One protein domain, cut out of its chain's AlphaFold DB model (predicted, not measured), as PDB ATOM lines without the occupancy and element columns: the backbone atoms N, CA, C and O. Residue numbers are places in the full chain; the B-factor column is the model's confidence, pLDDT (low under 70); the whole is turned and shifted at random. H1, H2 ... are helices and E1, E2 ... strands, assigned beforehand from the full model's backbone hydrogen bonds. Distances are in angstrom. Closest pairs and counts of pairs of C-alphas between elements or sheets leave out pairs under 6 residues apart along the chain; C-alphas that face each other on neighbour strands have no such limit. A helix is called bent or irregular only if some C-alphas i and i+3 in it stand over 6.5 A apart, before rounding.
ATOM      1  N   GLU A  84     203.675 223.706  97.960       82.25
ATOM      2  CA  GLU A  84     202.820 223.938  96.800       82.25
ATOM      3  C   GLU A  84     201.637 222.959  96.762       82.25
ATOM      4  O   GLU A  84     200.536 223.338  96.372       82.25
ATOM      5  N   LEU A  85     201.830 221.718  97.224       83.12
ATOM      6  CA  LEU A  85     200.797 220.674  97.220       83.12
ATOM      7  C   LEU A  85     199.914 220.698  98.471       83.12
ATOM      8  O   LEU A  85     198.794 220.180  98.449       83.12
ATOM      9  N   VAL A  86     200.388 221.322  99.553       87.69
ATOM     10  CA  VAL A  86     199.658 221.415 100.824       87.69
ATOM     11  C   VAL A  86     198.338 222.161 100.635       87.69
ATOM     12  O   VAL A  86     197.292 221.650 101.026       87.69
ATOM     13  N   ALA A  87     198.345 223.335  99.999       86.38
ATOM     14  CA  ALA A  87     197.125 224.134  99.849       86.38
ATOM     15  C   ALA A  87     196.035 223.436  98.997       86.38
ATOM     16  O   ALA A  87     194.896 223.357  99.469       86.38
ATOM     17  N   PRO A  88     196.336 222.866  97.809       86.06
ATOM     18  CA  PRO A  88     195.377 222.056  97.054       86.06
ATOM     19  C   PRO A  88     194.850 220.853  97.841       86.06
ATOM     20  O   PRO A  88     193.644 220.600  97.846       86.06
ATOM     21  N   ALA A  89     195.722 220.137  98.559       88.94
ATOM     22  CA  ALA A  89     195.314 218.987  99.357       88.94
ATOM     23  C   ALA A  89     194.354 219.387 100.490       88.94
ATOM     24  O   ALA A  89     193.321 218.747 100.673       88.94
ATOM     25  N   LEU A  90     194.643 220.477 101.210       89.75
ATOM     26  CA  LEU A  90     193.783 220.991 102.279       89.75
ATOM     27  C   LEU A  90     192.389 221.385 101.764       89.75
ATOM     28  O   LEU A  90     191.394 221.094 102.427       89.75
ATOM     29  N   ARG A  91     192.294 221.978 100.566       86.94
ATOM     30  CA  ARG A  91     190.999 222.312  99.941       86.94
ATOM     31  C   ARG A  91     190.151 221.071  99.654       86.94
ATOM     32  O   ARG A  91     188.946 221.116  99.850       86.94
ATOM     33  N   ILE A  92     190.775 219.970  99.233       87.44
ATOM     34  CA  ILE A  92     190.087 218.691  98.984       87.44
ATOM     35  C   ILE A  92     189.643 218.035 100.300       87.44
ATOM     36  O   ILE A  92     188.611 217.368 100.347       87.44
ATOM     37  N   ILE A  93     190.431 218.193 101.368       89.50
ATOM     38  CA  ILE A  93     190.138 217.613 102.686       89.50
ATOM     39  C   ILE A  93     188.933 218.297 103.329       89.50
ATOM     40  O   ILE A  93     188.071 217.615 103.885       89.50
ATOM     41  N   GLN A  94     188.880 219.626 103.273       87.00
ATOM     42  CA  GLN A  94     187.869 220.416 103.963       87.00
ATOM     43  C   GLN A  94     186.447 220.016 103.522       87.00
ATOM     44  O   GLN A  94     186.098 220.084 102.349       87.00
ATOM     45  N   PHE A  95     185.625 219.595 104.487       84.00
ATOM     46  CA  PHE A  95     184.253 219.094 104.313       84.00
ATOM     47  C   PHE A  95     184.093 217.816 103.488       84.00
ATOM     48  O   PHE A  95     182.969 217.437 103.148       84.00
ATOM     49  N   SER A  96     185.178 217.089 103.220       85.88
ATOM     50  CA  SER A  96     185.066 215.804 102.543       85.88
ATOM     51  C   SER A  96     184.300 214.792 103.399       85.88
ATOM     52  O   SER A  96     184.542 214.651 104.600       85.88
ATOM     53  N   MET A  97     183.394 214.052 102.762       84.56
ATOM     54  CA  MET A  97     182.629 212.957 103.373       84.56
ATOM     55  C   MET A  97     183.225 211.575 103.073       84.56
ATOM     56  O   MET A  97     182.681 210.558 103.503       84.56
ATOM     57  N   LEU A  98     184.329 211.522 102.326       86.56
ATOM     58  CA  LEU A  98     184.960 210.273 101.918       86.56
ATOM     59  C   LEU A  98     185.619 209.557 103.104       86.56
ATOM     60  O   LEU A  98     186.034 210.170 104.096       86.56
ATOM     61  N   SER A  99     185.767 208.235 102.984       90.19
ATOM     62  CA  SER A  99     186.578 207.466 103.928       90.19
ATOM     63  C   SER A  99     188.040 207.932 103.871       90.19
ATOM     64  O   SER A  99     188.492 208.468 102.864       90.19
ATOM     65  N   LEU A 100     188.824 207.697 104.930       89.44
ATOM     66  CA  LEU A 100     190.245 208.082 104.941       89.44
ATOM     67  C   LEU A 100     191.032 207.459 103.772       89.44
ATOM     68  O   LEU A 100     191.984 208.055 103.272       89.44
ATOM     69  N   LYS A 101     190.660 206.240 103.360       90.25
ATOM     70  CA  LYS A 101     191.304 205.540 102.245       90.25
ATOM     71  C   LYS A 101     190.973 206.235 100.925       90.25
ATOM     72  O   LYS A 101     191.895 206.601 100.203       90.25
ATOM     73  N   ASP A 102     189.691 206.469 100.675       91.06
ATOM     74  CA  ASP A 102     189.219 207.036  99.409       91.06
ATOM     75  C   ASP A 102     189.604 208.512  99.280       91.06
ATOM     76  O   ASP A 102     189.952 208.972  98.195       91.06
ATOM     77  N   VAL A 180     201.686 208.572 103.893       91.38
ATOM     78  CA  VAL A 180     202.021 209.969 104.214       91.38
ATOM     79  C   VAL A 180     200.785 210.845 104.039       91.38
ATOM     80  O   VAL A 180     200.444 211.577 104.958       91.38
ATOM     81  N   LEU A 181     200.024 210.674 102.950       91.38
ATOM     82  CA  LEU A 181     198.753 211.388 102.757       91.38
ATOM     83  C   LEU A 181     197.734 211.105 103.867       91.38
ATOM     84  O   LEU A 181     197.112 212.026 104.382       91.38
ATOM     85  N   LYS A 182     197.574 209.843 104.282       92.12
ATOM     86  CA  LYS A 182     196.674 209.494 105.398       92.12
ATOM     87  C   LYS A 182     197.098 210.148 106.713       92.12
ATOM     88  O   LYS A 182     196.237 210.573 107.484       92.12
ATOM     89  N   SER A 183     198.405 210.211 106.960       91.94
ATOM     90  CA  SER A 183     198.970 210.870 108.139       91.94
ATOM     91  C   SER A 183     198.739 212.381 108.066       91.94
ATOM     92  O   SER A 183     198.231 212.950 109.024       91.94
ATOM     93  N   PHE A 184     198.967 212.991 106.897       92.75
ATOM     94  CA  PHE A 184     198.712 214.406 106.628       92.75
ATOM     95  C   PHE A 184     197.246 214.796 106.845       92.75
ATOM     96  O   PHE A 184     196.975 215.805 107.493       92.75
ATOM     97  N   VAL A 185     196.292 213.985 106.370       92.31
ATOM     98  CA  VAL A 185     194.857 214.215 106.618       92.31
ATOM     99  C   VAL A 185     194.588 214.250 108.123       92.31
ATOM    100  O   VAL A 185     194.028 215.219 108.620       92.31
ATOM    101  N   ARG A 186     195.042 213.233 108.867       90.44
ATOM    102  CA  ARG A 186     194.822 213.133 110.322       90.44
ATOM    103  C   ARG A 186     195.529 214.213 111.134       90.44
ATOM    104  O   ARG A 186     195.049 214.553 112.209       90.44
ATOM    105  N   GLU A 187     196.666 214.707 110.659       89.88
ATOM    106  CA  GLU A 187     197.407 215.802 111.287       89.88
ATOM    107  C   GLU A 187     196.750 217.159 111.035       89.88
ATOM    108  O   GLU A 187     196.705 218.005 111.926       89.88
ATOM    109  N   SER A 188     196.179 217.347 109.845       88.56
ATOM    110  CA  SER A 188     195.559 218.612 109.443       88.56
ATOM    111  C   SER A 188     194.143 218.796 109.996       88.56
ATOM    112  O   SER A 188     193.667 219.931 110.100       88.56
ATOM    113  N   THR A 189     193.455 217.702 110.337       89.31
ATOM    114  CA  THR A 189     192.052 217.707 110.774       89.31
ATOM    115  C   THR A 189     191.890 217.425 112.263       89.31
ATOM    116  O   THR A 189     192.516 216.505 112.789       89.31
ATOM    117  N   TYR A 190     190.947 218.107 112.920       83.06
ATOM    118  CA  TYR A 190     190.600 217.804 114.315       83.06
ATOM    119  C   TYR A 190     189.582 216.663 114.458       83.06
ATOM    120  O   TYR A 190     189.462 216.070 115.528       83.06
ATOM    121  N   ARG A 191     188.850 216.341 113.385       79.44
ATOM    122  CA  ARG A 191     187.799 215.315 113.364       79.44
ATOM    123  C   ARG A 191     187.805 214.505 112.074       79.44
ATOM    124  O   ARG A 191     188.257 214.975 111.032       79.44
ATOM    125  N   GLY A 192     187.231 213.307 112.151       80.12
ATOM    126  CA  GLY A 192     186.887 212.505 110.976       80.12
ATOM    127  C   GLY A 192     185.617 212.993 110.275       80.12
ATOM    128  O   GLY A 192     184.974 213.930 110.745       80.12
ATOM    129  N   ALA A 193     185.243 212.300 109.195       77.62
ATOM    130  CA  ALA A 193     184.139 212.617 108.279       77.62
ATOM    131  C   ALA A 193     182.882 213.261 108.936       77.62
ATOM    132  O   ALA A 193     182.296 212.662 109.848       77.62
ATOM    133  N   PRO A 194     182.427 214.440 108.457       83.38
ATOM    134  CA  PRO A 194     183.125 215.346 107.542       83.38
ATOM    135  C   PRO A 194     184.482 215.767 108.088       83.38
ATOM    136  O   PRO A 194     184.588 216.196 109.233       83.38
ATOM    137  N   TRP A 195     185.512 215.641 107.260       87.12
ATOM    138  CA  TRP A 195     186.859 216.061 107.619       87.12
ATOM    139  C   TRP A 195     186.890 217.585 107.736       87.12
ATOM    140  O   TRP A 195     186.499 218.290 106.807       87.12
ATOM    141  N   VAL A 196     187.322 218.099 108.887       86.62
ATOM    142  CA  VAL A 196     187.400 219.546 109.132       86.62
ATOM    143  C   VAL A 196     188.796 219.891 109.611       86.62
ATOM    144  O   VAL A 196     189.319 219.269 110.542       86.62
ATOM    145  N   LEU A 197     189.395 220.865 108.937       89.56
ATOM    146  CA  LEU A 197     190.727 221.367 109.226       89.56
ATOM    147  C   LEU A 197     190.772 222.134 110.550       89.56
ATOM    148  O   LEU A 197     189.773 222.688 111.003       89.56
ATOM    149  N   HIS A 198     191.955 222.198 111.156       87.25
ATOM    150  CA  HIS A 198     192.206 223.108 112.272       87.25
ATOM    151  C   HIS A 198     192.111 224.578 111.827       87.25
ATOM    152  O   HIS A 198     192.709 224.956 110.818       87.25
ATOM    153  N   ASP A 199     191.470 225.430 112.632       83.88
ATOM    154  CA  ASP A 199     191.269 226.860 112.330       83.88
ATOM    155  C   ASP A 199     192.569 227.596 111.996       83.88
ATOM    156  O   ASP A 199     192.623 228.398 111.064       83.88
ATOM    157  N   LYS A 200     193.651 227.283 112.720       85.62
ATOM    158  CA  LYS A 200     194.982 227.861 112.480       85.62
ATOM    159  C   LYS A 200     195.494 227.549 111.068       85.62
ATOM    160  O   LYS A 200     196.077 228.417 110.423       85.62
ATOM    161  N   LEU A 201     195.261 226.328 110.579       84.06
ATOM    162  CA  LEU A 201     195.674 225.891 109.242       84.06
ATOM    163  C   LEU A 201     194.761 226.460 108.156       84.06
ATOM    164  O   LEU A 201     195.258 226.920 107.128       84.06
ATOM    165  N   ALA A 202     193.448 226.483 108.398       83.94
ATOM    166  CA  ALA A 202     192.480 227.052 107.466       83.94
ATOM    167  C   ALA A 202     192.755 228.544 107.214       83.94
ATOM    168  O   ALA A 202     192.848 228.961 106.059       83.94
ATOM    169  N   ARG A 203     192.997 229.325 108.280       84.06
ATOM    170  CA  ARG A 203     193.358 230.751 108.182       84.06
ATOM    171  C   ARG A 203     194.667 230.962 107.423       84.06
ATOM    172  O   ARG A 203     194.723 231.816 106.547       84.06
ATOM    173  N   LYS A 204     195.696 230.157 107.711       85.62
ATOM    174  CA  LYS A 204     197.012 230.260 107.056       85.62
ATOM    175  C   LYS A 204     196.940 230.076 105.536       85.62
ATOM    176  O   LYS A 204     197.684 230.726 104.814       85.62
ATOM    177  N   HIS A 205     196.063 229.194 105.060       81.44
ATOM    178  CA  HIS A 205     195.921 228.882 103.636       81.44
ATOM    179  C   HIS A 205     194.709 229.556 102.970       81.44
ATOM    180  O   HIS A 205     194.392 229.232 101.824       81.44
ATOM    181  N   GLY A 206     194.030 230.480 103.664       77.75
ATOM    182  CA  GLY A 206     192.874 231.209 103.132       77.75
ATOM    183  C   GLY A 206     191.691 230.308 102.759       77.75
ATOM    184  O   GLY A 206     190.977 230.591 101.801       77.75
ATOM    185  N   ILE A 207     191.506 229.189 103.466       80.19
ATOM    186  CA  ILE A 207     190.432 228.228 103.189       80.19
ATOM    187  C   ILE A 207     189.196 228.621 103.997       80.19
ATOM    188  O   ILE A 207     189.265 228.763 105.218       80.19
ATOM    189  N   SER A 208     188.059 228.766 103.315       73.50
ATOM    190  CA  SER A 208     186.783 229.085 103.956       73.50
ATOM    191  C   SER A 208     186.361 227.982 104.931       73.50
ATOM    192  O   SER A 208     186.246 226.811 104.568       73.50
ATOM    193  N   THR A 209     186.098 228.370 106.178       69.88
ATOM    194  CA  THR A 209     185.585 227.487 107.239       69.88
ATOM    195  C   THR A 209     184.058 227.363 107.191       69.88
ATOM    196  O   THR A 209     183.474 226.631 107.986       69.88
ATOM    197  N   ASN A 210     183.389 228.047 106.256       64.81
ATOM    198  CA  ASN A 210     181.936 227.995 106.135       64.81
ATOM    199  C   ASN A 210     181.499 226.696 105.437       64.81
ATOM    200  O   ASN A 210     182.000 226.405 104.347       64.81
ATOM    201  N   PRO A 211     180.553 225.928 106.007       63.16
ATOM    202  CA  PRO A 211     180.071 224.703 105.383       63.16
ATOM    203  C   PRO A 211     179.387 224.996 104.028       63.16
ATOM    204  O   PRO A 211     178.557 225.918 103.951       63.16
ATOM    205  N   PRO A 212     179.701 224.217 102.968       64.19
ATOM    206  CA  PRO A 212     179.057 224.309 101.661       64.19
ATOM    207  C   PRO A 212     177.537 224.206 101.781       64.19
ATOM    208  O   PRO A 212     177.029 223.440 102.602       64.19
ATOM    209  N   VAL A 213     176.811 224.962 100.953       58.16
ATOM    210  CA  VAL A 213     175.339 225.087 100.998       58.16
ATOM    211  C   VAL A 213     174.641 223.719 100.934       58.16
ATOM    212  O   VAL A 213     173.673 223.489 101.652       58.16
ATOM    213  N   GLU A 214     175.209 222.774 100.186       58.78
ATOM    214  CA  GLU A 214     174.737 221.392 100.009       58.78
ATOM    215  C   GLU A 214     174.833 220.519 101.275       58.78
ATOM    216  O   GLU A 214     174.113 219.531 101.416       58.78
ATOM    217  N   LEU A 215     175.724 220.870 102.209       55.97
ATOM    218  CA  LEU A 215     175.956 220.128 103.450       55.97
ATOM    219  C   LEU A 215     175.225 220.730 104.653       55.97
ATOM    220  O   LEU A 215     175.101 220.055 105.675       55.97
ATOM    221  N   ARG A 216     174.682 221.947 104.535       54.66
ATOM    222  CA  ARG A 216     173.962 222.637 105.624       54.66
ATOM    223  C   ARG A 216     172.743 221.863 106.136       54.66
ATOM    224  O   ARG A 216     172.381 222.002 107.293       54.66
ATOM    225  N   SER A 217     172.151 221.001 105.311       52.66
ATOM    226  CA  SER A 217     171.018 220.139 105.679       52.66
ATOM    227  C   SER A 217     171.412 218.857 106.438       52.66
ATOM    228  O   SER A 217     170.543 218.192 106.994       52.66
ATOM    229  N   LYS A 218     172.706 218.491 106.486       53.47
ATOM    230  CA  LYS A 218     173.227 217.273 107.160       53.47
ATOM    231  C   LYS A 218     174.201 217.569 108.306       53.47
ATOM    232  O   LYS A 218     174.647 216.650 109.000       53.47
ATOM    233  N   VAL A 219     174.582 218.830 108.457       51.47
ATOM    234  CA  VAL A 219     175.710 219.276 109.261       51.47
ATOM    235  C   VAL A 219     175.257 220.480 110.083       51.47
ATOM    236  O   VAL A 219     175.059 221.557 109.532       51.47
ATOM    237  N   PHE A 220     175.093 220.295 111.393       54.97
ATOM    238  CA  PHE A 220     174.715 221.364 112.321       54.97
ATOM    239  C   PHE A 220     175.952 221.873 113.059       54.97
ATOM    240  O   PHE A 220     176.898 221.118 113.272       54.97
ATOM    241  N   VAL A 221     175.961 223.147 113.441       52.88
ATOM    242  CA  VAL A 221     176.986 223.702 114.332       52.88
ATOM    243  C   VAL A 221     176.375 223.766 115.725       52.88
ATOM    244  O   VAL A 221     175.388 224.468 115.919       52.88
ATOM    245  N   GLN A 222     176.944 223.027 116.672       44.59
ATOM    246  CA  GLN A 222     176.604 223.112 118.091       44.59
ATOM    247  C   GLN A 222     177.891 223.490 118.833       44.59
ATOM    248  O   GLN A 222     178.919 222.841 118.647       44.59
ATOM    249  N   ASP A 223     177.868 224.598 119.578       41.25
ATOM    250  CA  ASP A 223     179.015 225.132 120.338       41.25
ATOM    251  C   ASP A 223     180.297 225.355 119.506       41.25
ATOM    252  O   ASP A 223     181.411 225.051 119.930       41.25
ATOM    253  N   GLY A 224     180.155 225.842 118.267       55.00
ATOM    254  CA  GLY A 224     181.284 226.065 117.347       55.00
ATOM    255  C   GLY A 224     181.890 224.781 116.760       55.00
ATOM    256  O   GLY A 224     182.758 224.851 115.889       55.00
ATOM    257  N   LEU A 225     181.400 223.609 117.173       53.69
ATOM    258  CA  LEU A 225     181.777 222.313 116.634       53.69
ATOM    259  C   LEU A 225     180.722 221.818 115.655       53.69
ATOM    260  O   LEU A 225     179.512 221.902 115.853       53.69
ATOM    261  N   ILE A 226     181.210 221.267 114.556       55.19
ATOM    262  CA  ILE A 226     180.352 220.685 113.541       55.19
ATOM    263  C   ILE A 226     179.829 219.335 114.072       55.19
ATOM    264  O   ILE A 226     180.596 218.530 114.597       55.19
ATOM    265  N   VAL A 227     178.548 219.022 113.912       53.97
ATOM    266  CA  VAL A 227     177.914 217.765 114.340       53.97
ATOM    267  C   VAL A 227     177.131 217.189 113.161       53.97
ATOM    268  O   VAL A 227     176.412 217.899 112.461       53.97
ATOM    269  N   CYS A 228     177.287 215.888 112.909       51.56
ATOM    270  CA  CYS A 228     176.516 215.179 111.889       51.56
ATOM    271  C   CYS A 228     175.687 214.092 112.552       51.56
ATOM    272  O   CYS A 228     176.247 213.201 113.198       51.56
TER     273      CYS A 228
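What this domain is: This is residues 84 to 102 and 180 to 228 of the 416 residues of an uncharacterized protein of Tripterygium wilfordii (UniProt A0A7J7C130). At one end of this domain three short helices, H1, H2 and H3, form a loose triangle at steep or nearly perpendicular slants, with few contacts between them; at the other end a small hairpin of two strands, E2 and E3, makes the sheet. The short strand E1 follows straight on from H2 and is the element nearest to the mean of the C-alphas, and the long stretch 205 to 219, with no named element, leads from H3 over to the hairpin. The printed part has 68 residues, with three named helices and three named strands in the order H1, H2, E1, H3, E2, E3; the sheet order is E2 - E3, antiparallel, and the class is mixed, helices and strands. The whole is compact, with a radius of gyration of the C-alphas of 11.6 A, and spans 32 by 26 by 20 A.

How they stand to each other: The sheet is the hairpin of E2, residues 220 to 222, and E3, residues 225 to 227, which are antiparallel with an angle of 135 degrees between their directions. C-alphas 221 and 226 face each other at 4.6 A. N 227 and O 220 are within hydrogen-bond range at 2.7 A, and N 222 and O 225 at 2.9 A. E1, residues 189 to 191, is apart from both of these strands and pairs with no named strand, but it has a short antiparallel pairing with residues 196 to 197. H2, residues 180 to 188, and E1 meet only through their link, which is tight, with 0 residues between them. H1, residues 84 to 93, and H2 are close but not clearly touching, with the C-alphas of Ile 93 and Val 185 closest at 7.0 A. They run the same way at a steep tilt of 69 degrees, only just short of about perpendicular. H3, residues 199 to 204, and H2 are close but not clearly touching, with the C-alphas of Ser 188 and Leu 201 closest at 7.3 A. They run opposite ways at a steep tilt of 69.5 degrees, only just short of about perpendicular. H1 and H3 are near each other, with 6 pairs of C-alphas within 10 A. H1 and E1 are only just apart, with their closest C-alphas at 8.3 A. H1 and H2 are each apart from E2 and E3. In H2 and H3 every O i to N i+4 pair is within hydrogen-bond range, and in H1 5 of 6 are.

Where its parts are: E2 runs from Phe 220 to Gln 222 over 6.3 A, and E3 from Leu 225 to Val 227, where C-alpha 227 is at (177.914, 217.765, 114.340). H1 runs from Glu 84, with its C-alpha at (202.820, 223.938, 96.800), to Ile 93, a length of 15.3 A. H1 is neither bent nor irregular, but only just: C-alphas 84 and 87 are 6.5 A apart. H2 runs from Val 180 to Ser 188 over 12.0 A. E1 runs from Thr 189 to Arg 191 over 5.5 A. H3 runs from Asp 199, with its C-alpha at (191.269, 226.860, 112.330), to Lys 204 over 8.5 A.

The domain as a whole: The two C-alphas farthest apart are those of Glu 84 and Gln 222, at 33.8 A. Residues 103 to 179 are not printed, and C-alphas 102 and 180 are 14.0 A apart across this cut, which lies in the link from H1 to H2. The link from H3 to E2 is long, with 15 residues. The link from E2 to E3 is tight and that from E1 to H3 is short. Mean pLDDT of the printed part is 77.2, and residues 209 to 228, which include E2 and E3, are under 70.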